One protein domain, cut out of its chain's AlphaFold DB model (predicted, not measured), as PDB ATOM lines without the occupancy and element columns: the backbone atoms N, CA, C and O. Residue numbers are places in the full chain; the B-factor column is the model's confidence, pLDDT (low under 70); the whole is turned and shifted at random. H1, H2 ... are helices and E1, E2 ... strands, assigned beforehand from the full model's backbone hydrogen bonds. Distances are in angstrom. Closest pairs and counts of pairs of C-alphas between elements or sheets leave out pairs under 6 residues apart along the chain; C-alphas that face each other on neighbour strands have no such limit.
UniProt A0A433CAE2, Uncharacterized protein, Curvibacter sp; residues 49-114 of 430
ATOM      1  N   ALA A  49       5.501  14.199 -10.013       72.62
ATOM      2  CA  ALA A  49       5.058  12.817  -9.984       72.62
ATOM      3  C   ALA A  49       4.165  12.582 -11.209       72.62
ATOM      4  O   ALA A  49       3.198  13.313 -11.429       72.62
ATOM      5  N   VAL A  50       4.506  11.593 -12.033       74.19
ATOM      6  CA  VAL A  50       3.667  11.234 -13.175       74.19
ATOM      7  C   VAL A  50       2.527  10.387 -12.629       74.19
ATOM      8  O   VAL A  50       2.668   9.178 -12.454       74.19
ATOM      9  N   THR A  51       1.390  11.021 -12.354       59.00
ATOM     10  CA  THR A  51       0.104  10.376 -12.044       59.00
ATOM     11  C   THR A  51      -0.469   9.712 -13.302       59.00
ATOM     12  O   THR A  51      -1.528  10.063 -13.802       59.00
ATOM     13  N   GLY A  52       0.286   8.774 -13.878       53.03
ATOM     14  CA  GLY A  52      -0.112   8.012 -15.065       53.03
ATOM     15  C   GLY A  52      -0.612   6.604 -14.752       53.03
ATOM     16  O   GLY A  52      -1.296   6.003 -15.570       53.03
ATOM     17  N   ALA A  53      -0.312   6.073 -13.571       53.84
ATOM     18  CA  ALA A  53      -0.911   4.841 -13.089       53.84
ATOM     19  C   ALA A  53      -0.990   4.920 -11.569       53.84
ATOM     20  O   ALA A  53       0.041   5.059 -10.908       53.84
ATOM     21  N   ALA A  54      -2.212   4.851 -11.029       58.81
ATOM     22  CA  ALA A  54      -2.421   4.507  -9.629       58.81
ATOM     23  C   ALA A  54      -1.520   3.302  -9.310       58.81
ATOM     24  O   ALA A  54      -1.464   2.390 -10.142       58.81
ATOM     25  N   PRO A  55      -0.760   3.299  -8.205       58.62
ATOM     26  CA  PRO A  55       0.071   2.161  -7.852       58.62
ATOM     27  C   PRO A  55      -0.801   0.908  -7.877       58.62
ATOM     28  O   PRO A  55      -1.798   0.811  -7.167       58.62
ATOM     29  N   GLN A  56      -0.466  -0.002  -8.787       62.12
ATOM     30  CA  GLN A  56      -1.178  -1.255  -8.962       62.12
ATOM     31  C   GLN A  56      -0.452  -2.321  -8.169       62.12
ATOM     32  O   GLN A  56       0.770  -2.458  -8.289       62.12
ATOM     33  N   VAL A  57      -1.213  -3.066  -7.377       66.19
ATOM     34  CA  VAL A  57      -0.733  -4.305  -6.777       66.19
ATOM     35  C   VAL A  57      -1.469  -5.441  -7.463       66.19
ATOM     36  O   VAL A  57      -2.695  -5.520  -7.413       66.19
ATOM     37  N   GLN A  58      -0.713  -6.291  -8.150       71.94
ATOM     38  CA  GLN A  58      -1.245  -7.501  -8.757       71.94
ATOM     39  C   GLN A  58      -0.981  -8.678  -7.822       71.94
ATOM     40  O   GLN A  58       0.173  -8.940  -7.479       71.94
ATOM     41  N   PHE A  59      -2.047  -9.356  -7.399       76.75
ATOM     42  CA  PHE A  59      -1.985 -10.535  -6.541       76.75
ATOM     43  C   PHE A  59      -2.276 -11.775  -7.399       76.75
ATOM     44  O   PHE A  59      -3.423 -12.042  -7.734       76.75
ATOM     45  N   GLY A  60      -1.246 -12.530  -7.792       74.06
ATOM     46  CA  GLY A  60      -1.436 -13.710  -8.651       74.06
ATOM     47  C   GLY A  60      -1.964 -13.378 -10.060       74.06
ATOM     48  O   GLY A  60      -1.497 -12.425 -10.679       74.06
ATOM     49  N   GLU A  61      -2.898 -14.184 -10.584       73.56
ATOM     50  CA  GLU A  61      -3.520 -13.991 -11.914       73.56
ATOM     51  C   GLU A  61      -4.687 -12.983 -11.911       73.56
ATOM     52  O   GLU A  61      -5.227 -12.660 -12.971       73.56
ATOM     53  N   ASP A  62      -5.068 -12.459 -10.743       69.88
ATOM     54  CA  ASP A  62      -6.198 -11.542 -10.613       69.88
ATOM     55  C   ASP A  62      -5.894 -10.149 -11.189       69.88
ATOM     56  O   ASP A  62      -4.738  -9.733 -11.352       69.88
ATOM     57  N   GLN A  63      -6.960  -9.409 -11.515       68.06
ATOM     58  CA  GLN A  63      -6.828  -8.050 -12.032       68.06
ATOM     59  C   GLN A  63      -6.155  -7.126 -11.001       68.06
ATOM     60  O   GLN A  63      -6.456  -7.206  -9.809       68.06
ATOM     61  N   PRO A  64      -5.257  -6.229 -11.446       71.75
ATOM     62  CA  PRO A  64      -4.533  -5.335 -10.555       71.75
ATOM     63  C   PRO A  64      -5.486  -4.422  -9.777       71.75
ATOM     64  O   PRO A  64      -6.320  -3.729 -10.363       71.75
ATOM     65  N   VAL A  65      -5.315  -4.377  -8.456       76.25
ATOM     66  CA  VAL A  65      -6.046  -3.445  -7.589       76.25
ATOM     67  C   VAL A  65      -5.381  -2.076  -7.695       76.25
ATOM     68  O   VAL A  65      -4.171  -1.955  -7.487       76.25
ATOM     69  N   GLN A  66      -6.162  -1.054  -8.049       72.25
ATOM     70  CA  GLN A  66      -5.712   0.337  -8.081       72.25
ATOM     71  C   GLN A  66      -5.864   0.966  -6.698       72.25
ATOM     72  O   GLN A  66      -6.920   0.854  -6.080       72.25
ATOM     73  N   TYR A  67      -4.818   1.648  -6.237       70.19
ATOM     74  CA  TYR A  67      -4.826   2.389  -4.980       70.19
ATOM     75  C   TYR A  67      -4.698   3.886  -5.249       70.19
ATOM     76  O   TYR A  67      -3.844   4.301  -6.029       70.19
ATOM     77  N   ASP A  68      -5.483   4.696  -4.542       68.50
ATOM     78  CA  ASP A  68      -5.372   6.161  -4.597       68.50
ATOM     79  C   ASP A  68      -4.111   6.683  -3.876       68.50
ATOM     80  O   ASP A  68      -3.667   7.804  -4.122       68.50
ATOM     81  N   ASP A  69      -3.501   5.859  -3.012       67.06
ATOM     82  CA  ASP A  69      -2.302   6.185  -2.235       67.06
ATOM     83  C   ASP A  69      -1.217   5.097  -2.373       67.06
ATOM     84  O   ASP A  69      -1.444   3.906  -2.134       67.06
ATOM     85  N   ALA A  70       0.004   5.517  -2.715       65.50
ATOM     86  CA  ALA A  70       1.183   4.655  -2.793       65.50
ATOM     87  C   ALA A  70       1.588   4.054  -1.442       65.50
ATOM     88  O   ALA A  70       2.169   2.964  -1.402       65.50
ATOM     89  N   SER A  71       1.269   4.726  -0.333       70.81
ATOM     90  CA  SER A  71       1.528   4.216   1.012       70.81
ATOM     91  C   SER A  71       0.654   2.993   1.323       70.81
ATOM     92  O   SER A  71       1.160   1.995   1.853       70.81
ATOM     93  N   ALA A  72      -0.612   3.031   0.891       74.94
ATOM     94  CA  ALA A  72      -1.567   1.936   1.003       74.94
ATOM     95  C   ALA A  72      -1.159   0.755   0.112       74.94
ATOM     96  O   ALA A  72      -0.997  -0.356   0.614       74.94
ATOM     97  N   ALA A  73      -0.836   1.007  -1.163       74.06
ATOM     98  CA  ALA A  73      -0.337  -0.029  -2.074       74.06
ATOM     99  C   ALA A  73       0.926  -0.731  -1.538       74.06
ATOM    100  O   ALA A  73       1.058  -1.954  -1.602       74.06
ATOM    101  N   GLY A  74       1.862   0.036  -0.967       73.06
ATOM    102  CA  GLY A  74       3.074  -0.513  -0.363       73.06
ATOM    103  C   GLY A  74       2.807  -1.315   0.914       73.06
ATOM    104  O   GLY A  74       3.522  -2.279   1.193       73.06
ATOM    105  N   SER A  75       1.800  -0.931   1.700       80.19
ATOM    106  CA  SER A  75       1.366  -1.682   2.882       80.19
ATOM    107  C   SER A  75       0.771  -3.033   2.493       80.19
ATOM    108  O   SER A  75       1.204  -4.064   3.015       80.19
ATOM    109  N   ASP A  76      -0.124  -3.042   1.510       78.31
ATOM    110  CA  ASP A  76      -0.848  -4.241   1.093       78.31
ATOM    111  C   ASP A  76       0.058  -5.220   0.342       78.31
ATOM    112  O   ASP A  76       0.001  -6.427   0.580       78.31
ATOM    113  N   ALA A  77       1.006  -4.722  -0.460       76.62
ATOM    114  CA  ALA A  77       2.041  -5.563  -1.057       76.62
ATOM    115  C   ALA A  77       2.920  -6.258   0.004       76.62
ATOM    116  O   ALA A  77       3.250  -7.438  -0.137       76.62
ATOM    117  N   ARG A  78       3.265  -5.570   1.107       81.69
ATOM    118  CA  ARG A  78       4.000  -6.186   2.232       81.69
ATOM    119  C   ARG A  78       3.153  -7.221   2.965       81.69
ATOM    120  O   ARG A  78       3.689  -8.237   3.408       81.69
ATOM    121  N   GLN A  79       1.856  -6.968   3.116       84.12
ATOM    122  CA  GLN A  79       0.939  -7.913   3.744       84.12
ATOM    123  C   GLN A  79       0.761  -9.172   2.888       84.12
ATOM    124  O   GLN A  79       0.868 -10.276   3.415       84.12
ATOM    125  N   ALA A  80       0.594  -9.029   1.574       80.50
ATOM    126  CA  ALA A  80       0.536 -10.154   0.646       80.50
ATOM    127  C   ALA A  80       1.825 -10.977   0.631       80.50
ATOM    128  O   ALA A  80       1.760 -12.203   0.726       80.50
ATOM    129  N   ALA A  81       2.992 -10.325   0.651       80.25
ATOM    130  CA  ALA A  81       4.271 -11.023   0.763       80.25
ATOM    131  C   ALA A  81       4.367 -11.869   2.050       80.25
ATOM    132  O   ALA A  81       4.844 -13.001   2.009       80.25
ATOM    133  N   ARG A  82       3.858 -11.369   3.191       86.06
ATOM    134  CA  ARG A  82       3.783 -12.143   4.450       86.06
ATOM    135  C   ARG A  82       2.844 -13.347   4.359       86.06
ATOM    136  O   ARG A  82       3.041 -14.313   5.087       86.06
ATOM    137  N   MET A  83       1.847 -13.289   3.479       84.38
ATOM    138  CA  MET A  83       0.921 -14.389   3.198       84.38
ATOM    139  C   MET A  83       1.433 -15.343   2.105       84.38
ATOM    140  O   MET A  83       0.711 -16.254   1.712       84.38
ATOM    141  N   GLY A  84       2.662 -15.160   1.603       83.69
ATOM    142  CA  GLY A  84       3.224 -15.977   0.523       83.69
ATOM    143  C   GLY A  84       2.654 -15.661  -0.865       83.69
ATOM    144  O   GLY A  84       2.879 -16.422  -1.803       83.69
ATOM    145  N   ILE A  85       1.930 -14.549  -1.011       81.88
ATOM    146  CA  ILE A  85       1.373 -14.084  -2.282       81.88
ATOM    147  C   ILE A  85       2.386 -13.142  -2.933       81.88
ATOM    148  O   ILE A  85       2.806 -12.150  -2.334       81.88
ATOM    149  N   SER A  86       2.777 -13.450  -4.171       73.38
ATOM    150  CA  SER A  86       3.625 -12.558  -4.963       73.38
ATOM    151  C   SER A  86       2.841 -11.296  -5.322       73.38
ATOM    152  O   SER A  86       1.778 -11.386  -5.939       73.38
ATOM    153  N   ALA A  87       3.360 -10.140  -4.916       73.38
ATOM    154  CA  ALA A  87       2.782  -8.830  -5.175       73.38
ATOM    155  C   ALA A  87       3.831  -7.934  -5.843       73.38
ATOM    156  O   ALA A  87       4.880  -7.654  -5.257       73.38
ATOM    157  N   THR A  88       3.549  -7.473  -7.062       67.25
ATOM    158  CA  THR A  88       4.429  -6.545  -7.789       67.25
ATOM    159  C   THR A  88       3.880  -5.130  -7.655       67.25
ATOM    160  O   THR A  88       2.774  -4.860  -8.113       67.25
ATOM    161  N   VAL A  89       4.643  -4.226  -7.031       66.44
ATOM    162  CA  VAL A  89       4.309  -2.794  -6.958       66.44
ATOM    163  C   VAL A  89       4.965  -2.089  -8.137       66.44
ATOM    164  O   VAL A  89       6.188  -2.120  -8.274       66.44
ATOM    165  N   THR A  90       4.172  -1.427  -8.978       64.25
ATOM    166  CA  THR A  90       4.738  -0.548 -10.011       64.25
ATOM    167  C   THR A  90       5.271   0.719  -9.332       64.25
ATOM    168  O   THR A  90       4.480   1.427  -8.706       64.25
ATOM    169  N   PRO A  91       6.583   1.019  -9.392       65.31
ATOM    170  CA  PRO A  91       7.148   2.155  -8.674       65.31
ATOM    171  C   PRO A  91       6.614   3.476  -9.232       65.31
ATOM    172  O   PRO A  91       6.508   3.647 -10.450       65.31
ATOM    173  N   THR A  92       6.321   4.420  -8.335       68.44
ATOM    174  CA  THR A  92       6.003   5.808  -8.683       68.44
ATOM    175  C   THR A  92       7.123   6.372  -9.551       68.44
ATOM    176  O   THR A  92       8.269   6.462  -9.114       68.44
ATOM    177  N   ARG A  93       6.802   6.743 -10.794       80.12
ATOM    178  CA  ARG A  93       7.761   7.368 -11.711       80.12
ATOM    179  C   ARG A  93       7.707   8.883 -11.566       80.12
ATOM    180  O   ARG A  93       6.636   9.478 -11.467       80.12
ATOM    181  N   TRP A  94       8.875   9.503 -11.609       82.44
ATOM    182  CA  TRP A  94       9.035  10.953 -11.532       82.44
ATOM    183  C   TRP A  94       9.402  11.495 -12.904       82.44
ATOM    184  O   TRP A  94      10.223  10.885 -13.579       82.44
ATOM    185  N   ALA A  95       8.827  12.613 -13.343       78.75
ATOM    186  CA  ALA A  95       9.233  13.261 -14.588       78.75
ATOM    187  C   ALA A  95       9.980  14.563 -14.320       78.75
ATOM    188  O   ALA A  95       9.540  15.390 -13.527       78.75
ATOM    189  N   ALA A  96      11.085  14.762 -15.035       81.44
ATOM    190  CA  ALA A  96      11.805  16.028 -15.093       81.44
ATOM    191  C   ALA A  96      12.332  16.244 -16.518       81.44
ATOM    192  O   ALA A  96      12.887  15.334 -17.133       81.44
ATOM    193  N   GLY A  97      12.125  17.438 -17.080       72.94
ATOM    194  CA  GLY A  97      12.642  17.782 -18.412       72.94
ATOM    195  C   GLY A  97      12.149  16.887 -19.563       72.94
ATOM    196  O   GLY A  97      12.853  16.756 -20.560       72.94
ATOM    197  N   GLY A  98      10.971  16.260 -19.434       75.50
ATOM    198  CA  GLY A  98      10.408  15.346 -20.441       75.50
ATOM    199  C   GLY A  98      10.939  13.907 -20.386       75.50
ATOM    200  O   GLY A  98      10.574  13.097 -21.233       75.50
ATOM    201  N   GLN A  99      11.778  13.573 -19.402       81.00
ATOM    202  CA  GLN A  99      12.243  12.210 -19.127       81.00
ATOM    203  C   GLN A  99      11.613  11.680 -17.836       81.00
ATOM    204  O   GLN A  99      11.302  12.461 -16.939       81.00
ATOM    205  N   THR A 100      11.433  10.359 -17.739       83.50
ATOM    206  CA  THR A 100      10.942   9.684 -16.527       83.50
ATOM    207  C   THR A 100      12.078   8.990 -15.780       83.50
ATOM    208  O   THR A 100      12.896   8.319 -16.407       83.50
ATOM    209  N   PHE A 101      12.069   9.075 -14.456       84.88
ATOM    210  CA  PHE A 101      13.082   8.559 -13.540       84.88
ATOM    211  C   PHE A 101      12.457   7.606 -12.521       84.88
ATOM    212  O   PHE A 101      11.258   7.690 -12.224       84.88
ATOM    213  N   GLY A 102      13.277   6.693 -11.994       82.50
ATOM    214  CA  GLY A 102      12.849   5.698 -11.011       82.50
ATOM    215  C   GLY A 102      12.713   6.262  -9.597       82.50
ATOM    216  O   GLY A 102      12.044   5.656  -8.764       82.50
ATOM    217  N   SER A 103      13.315   7.423  -9.324       85.00
ATOM    218  CA  SER A 103      13.249   8.091  -8.022       85.00
ATOM    219  C   SER A 103      13.188   9.617  -8.136       85.00
ATOM    220  O   SER A 103      13.604  10.209  -9.135       85.00
ATOM    221  N   GLU A 104      12.700  10.262  -7.074       83.75
ATOM    222  CA  GLU A 104      12.664  11.723  -6.947       83.75
ATOM    223  C   GLU A 104      14.073  12.330  -6.949       83.75
ATOM    224  O   GLU A 104      14.294  13.365  -7.570       83.75
ATOM    225  N   ALA A 105      15.043  11.673  -6.304       86.38
ATOM    226  CA  ALA A 105      16.424  12.146  -6.230       86.38
ATOM    227  C   ALA A 105      17.095  12.181  -7.613       86.38
ATOM    228  O   ALA A 105      17.725  13.179  -7.965       86.38
ATOM    229  N   GLU A 106      16.903  11.133  -8.422       85.88
ATOM    230  CA  GLU A 106      17.367  11.095  -9.816       85.88
ATOM    231  C   GLU A 106      16.678  12.169 -10.661       85.88
ATOM    232  O   GLU A 106      17.345  12.886 -11.407       85.88
ATOM    233  N   ALA A 107      15.360  12.333 -10.506       84.56
ATOM    234  CA  ALA A 107      14.612  13.378 -11.199       84.56
ATOM    235  C   ALA A 107      15.064  14.786 -10.783       84.56
ATOM    236  O   ALA A 107      15.153  15.669 -11.631       84.56
ATOM    237  N   ALA A 108      15.395  15.008  -9.510       84.06
ATOM    238  CA  ALA A 108      15.893  16.280  -8.996       84.06
ATOM    239  C   ALA A 108      17.321  16.582  -9.478       84.06
ATOM    240  O   ALA A 108      17.626  17.719  -9.843       84.06
ATOM    241  N   GLU A 109      18.210  15.586  -9.523       86.50
ATOM    242  CA  GLU A 109      19.554  15.755 -10.086       86.50
ATOM    243  C   GLU A 109      19.495  16.012 -11.598       86.50
ATOM    244  O   GLU A 109      20.178  16.902 -12.115       86.50
ATOM    245  N   ALA A 110      18.622  15.292 -12.304       84.62
ATOM    246  CA  ALA A 110      18.332  15.549 -13.704       84.62
ATOM    247  C   ALA A 110      17.760  16.960 -13.891       84.62
ATOM    248  O   ALA A 110      18.260  17.705 -14.732       84.62
ATOM    249  N   ALA A 111      16.796  17.383 -13.068       81.62
ATOM    250  CA  ALA A 111      16.226  18.728 -13.098       81.62
ATOM    251  C   ALA A 111      17.301  19.812 -12.927       81.62
ATOM    252  O   ALA A 111      17.267  20.805 -13.644       81.62
ATOM    253  N   LYS A 112      18.318  19.613 -12.075       82.12
ATOM    254  CA  LYS A 112      19.459  20.548 -11.962       82.12
ATOM    255  C   LYS A 112      20.236  20.679 -13.276       82.12
ATOM    256  O   LYS A 112      20.573  21.792 -13.671       82.12
ATOM    257  N   LYS A 113      20.487  19.568 -13.977       80.88
ATOM    258  CA  LYS A 113      21.149  19.569 -15.297       80.88
ATOM    259  C   LYS A 113      20.251  20.181 -16.377       80.88
ATOM    260  O   LYS A 113      20.734  20.885 -17.259       80.88
ATOM    261  N   PHE A 114      18.941  19.963 -16.277       74.25
ATOM    262  CA  PHE A 114      17.929  20.492 -17.188       74.25
ATOM    263  C   PHE A 114      17.554  21.958 -16.921       74.25
ATOM    264  O   PHE A 114      16.995  22.589 -17.815       74.25
TER     265      PHE A 114
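AT A GLANCE: This is residues 49 to 114 of the 430 residues of an uncharacterized protein of Curvibacter sp (UniProt A0A433CAE2). Two small lobes make a rod: H1 packs over the strand pair E1 E2, H2 packs on the hairpin E3 E4, and residues 90 to 93 join them. The 66 printed residues run E1 H1 E2 E3 E4 H2, class mixed, both sheets antiparallel. The whole is loose, radius of gyration of the C-alphas 14.1 A, spans 43 by 19 by 18 A.

HOW THE PARTS SIT: Start at E1, residues 56 to 59; in its antiparallel neighbour E2, residues 87 to 89, C-alpha 87 faces C-alpha 59 at 5.2 A, with no N and O within hydrogen-bond range. H1, residues 70 to 82, has its closest C-alphas to E2 at Ala 77 and Ala 87, 5.3 A. In the hairpin E3, residues 94 to 96, and E4, residues 99 to 101, find N 101 and O 94 at 2.7 A. H2, residues 104 to 114, is closest to E3 at C-alphas Ala 107 and Ala 96, 5.5 A. In H1 and H2 every O i to N i+4 pair is within hydrogen-bond range.

IN THESE COORDINATES: Find C-alpha 56 at (-1.178, -1.255, -8.962), where E1 begins. H1 runs 18.5 A; H2 runs 14.5 A to C-alpha 114 at (17.929, 20.492, -17.188).

THE WHOLE: The printed part has no cut and no long link; pLDDT is under 70 at 17 residues, among them 51 to 57.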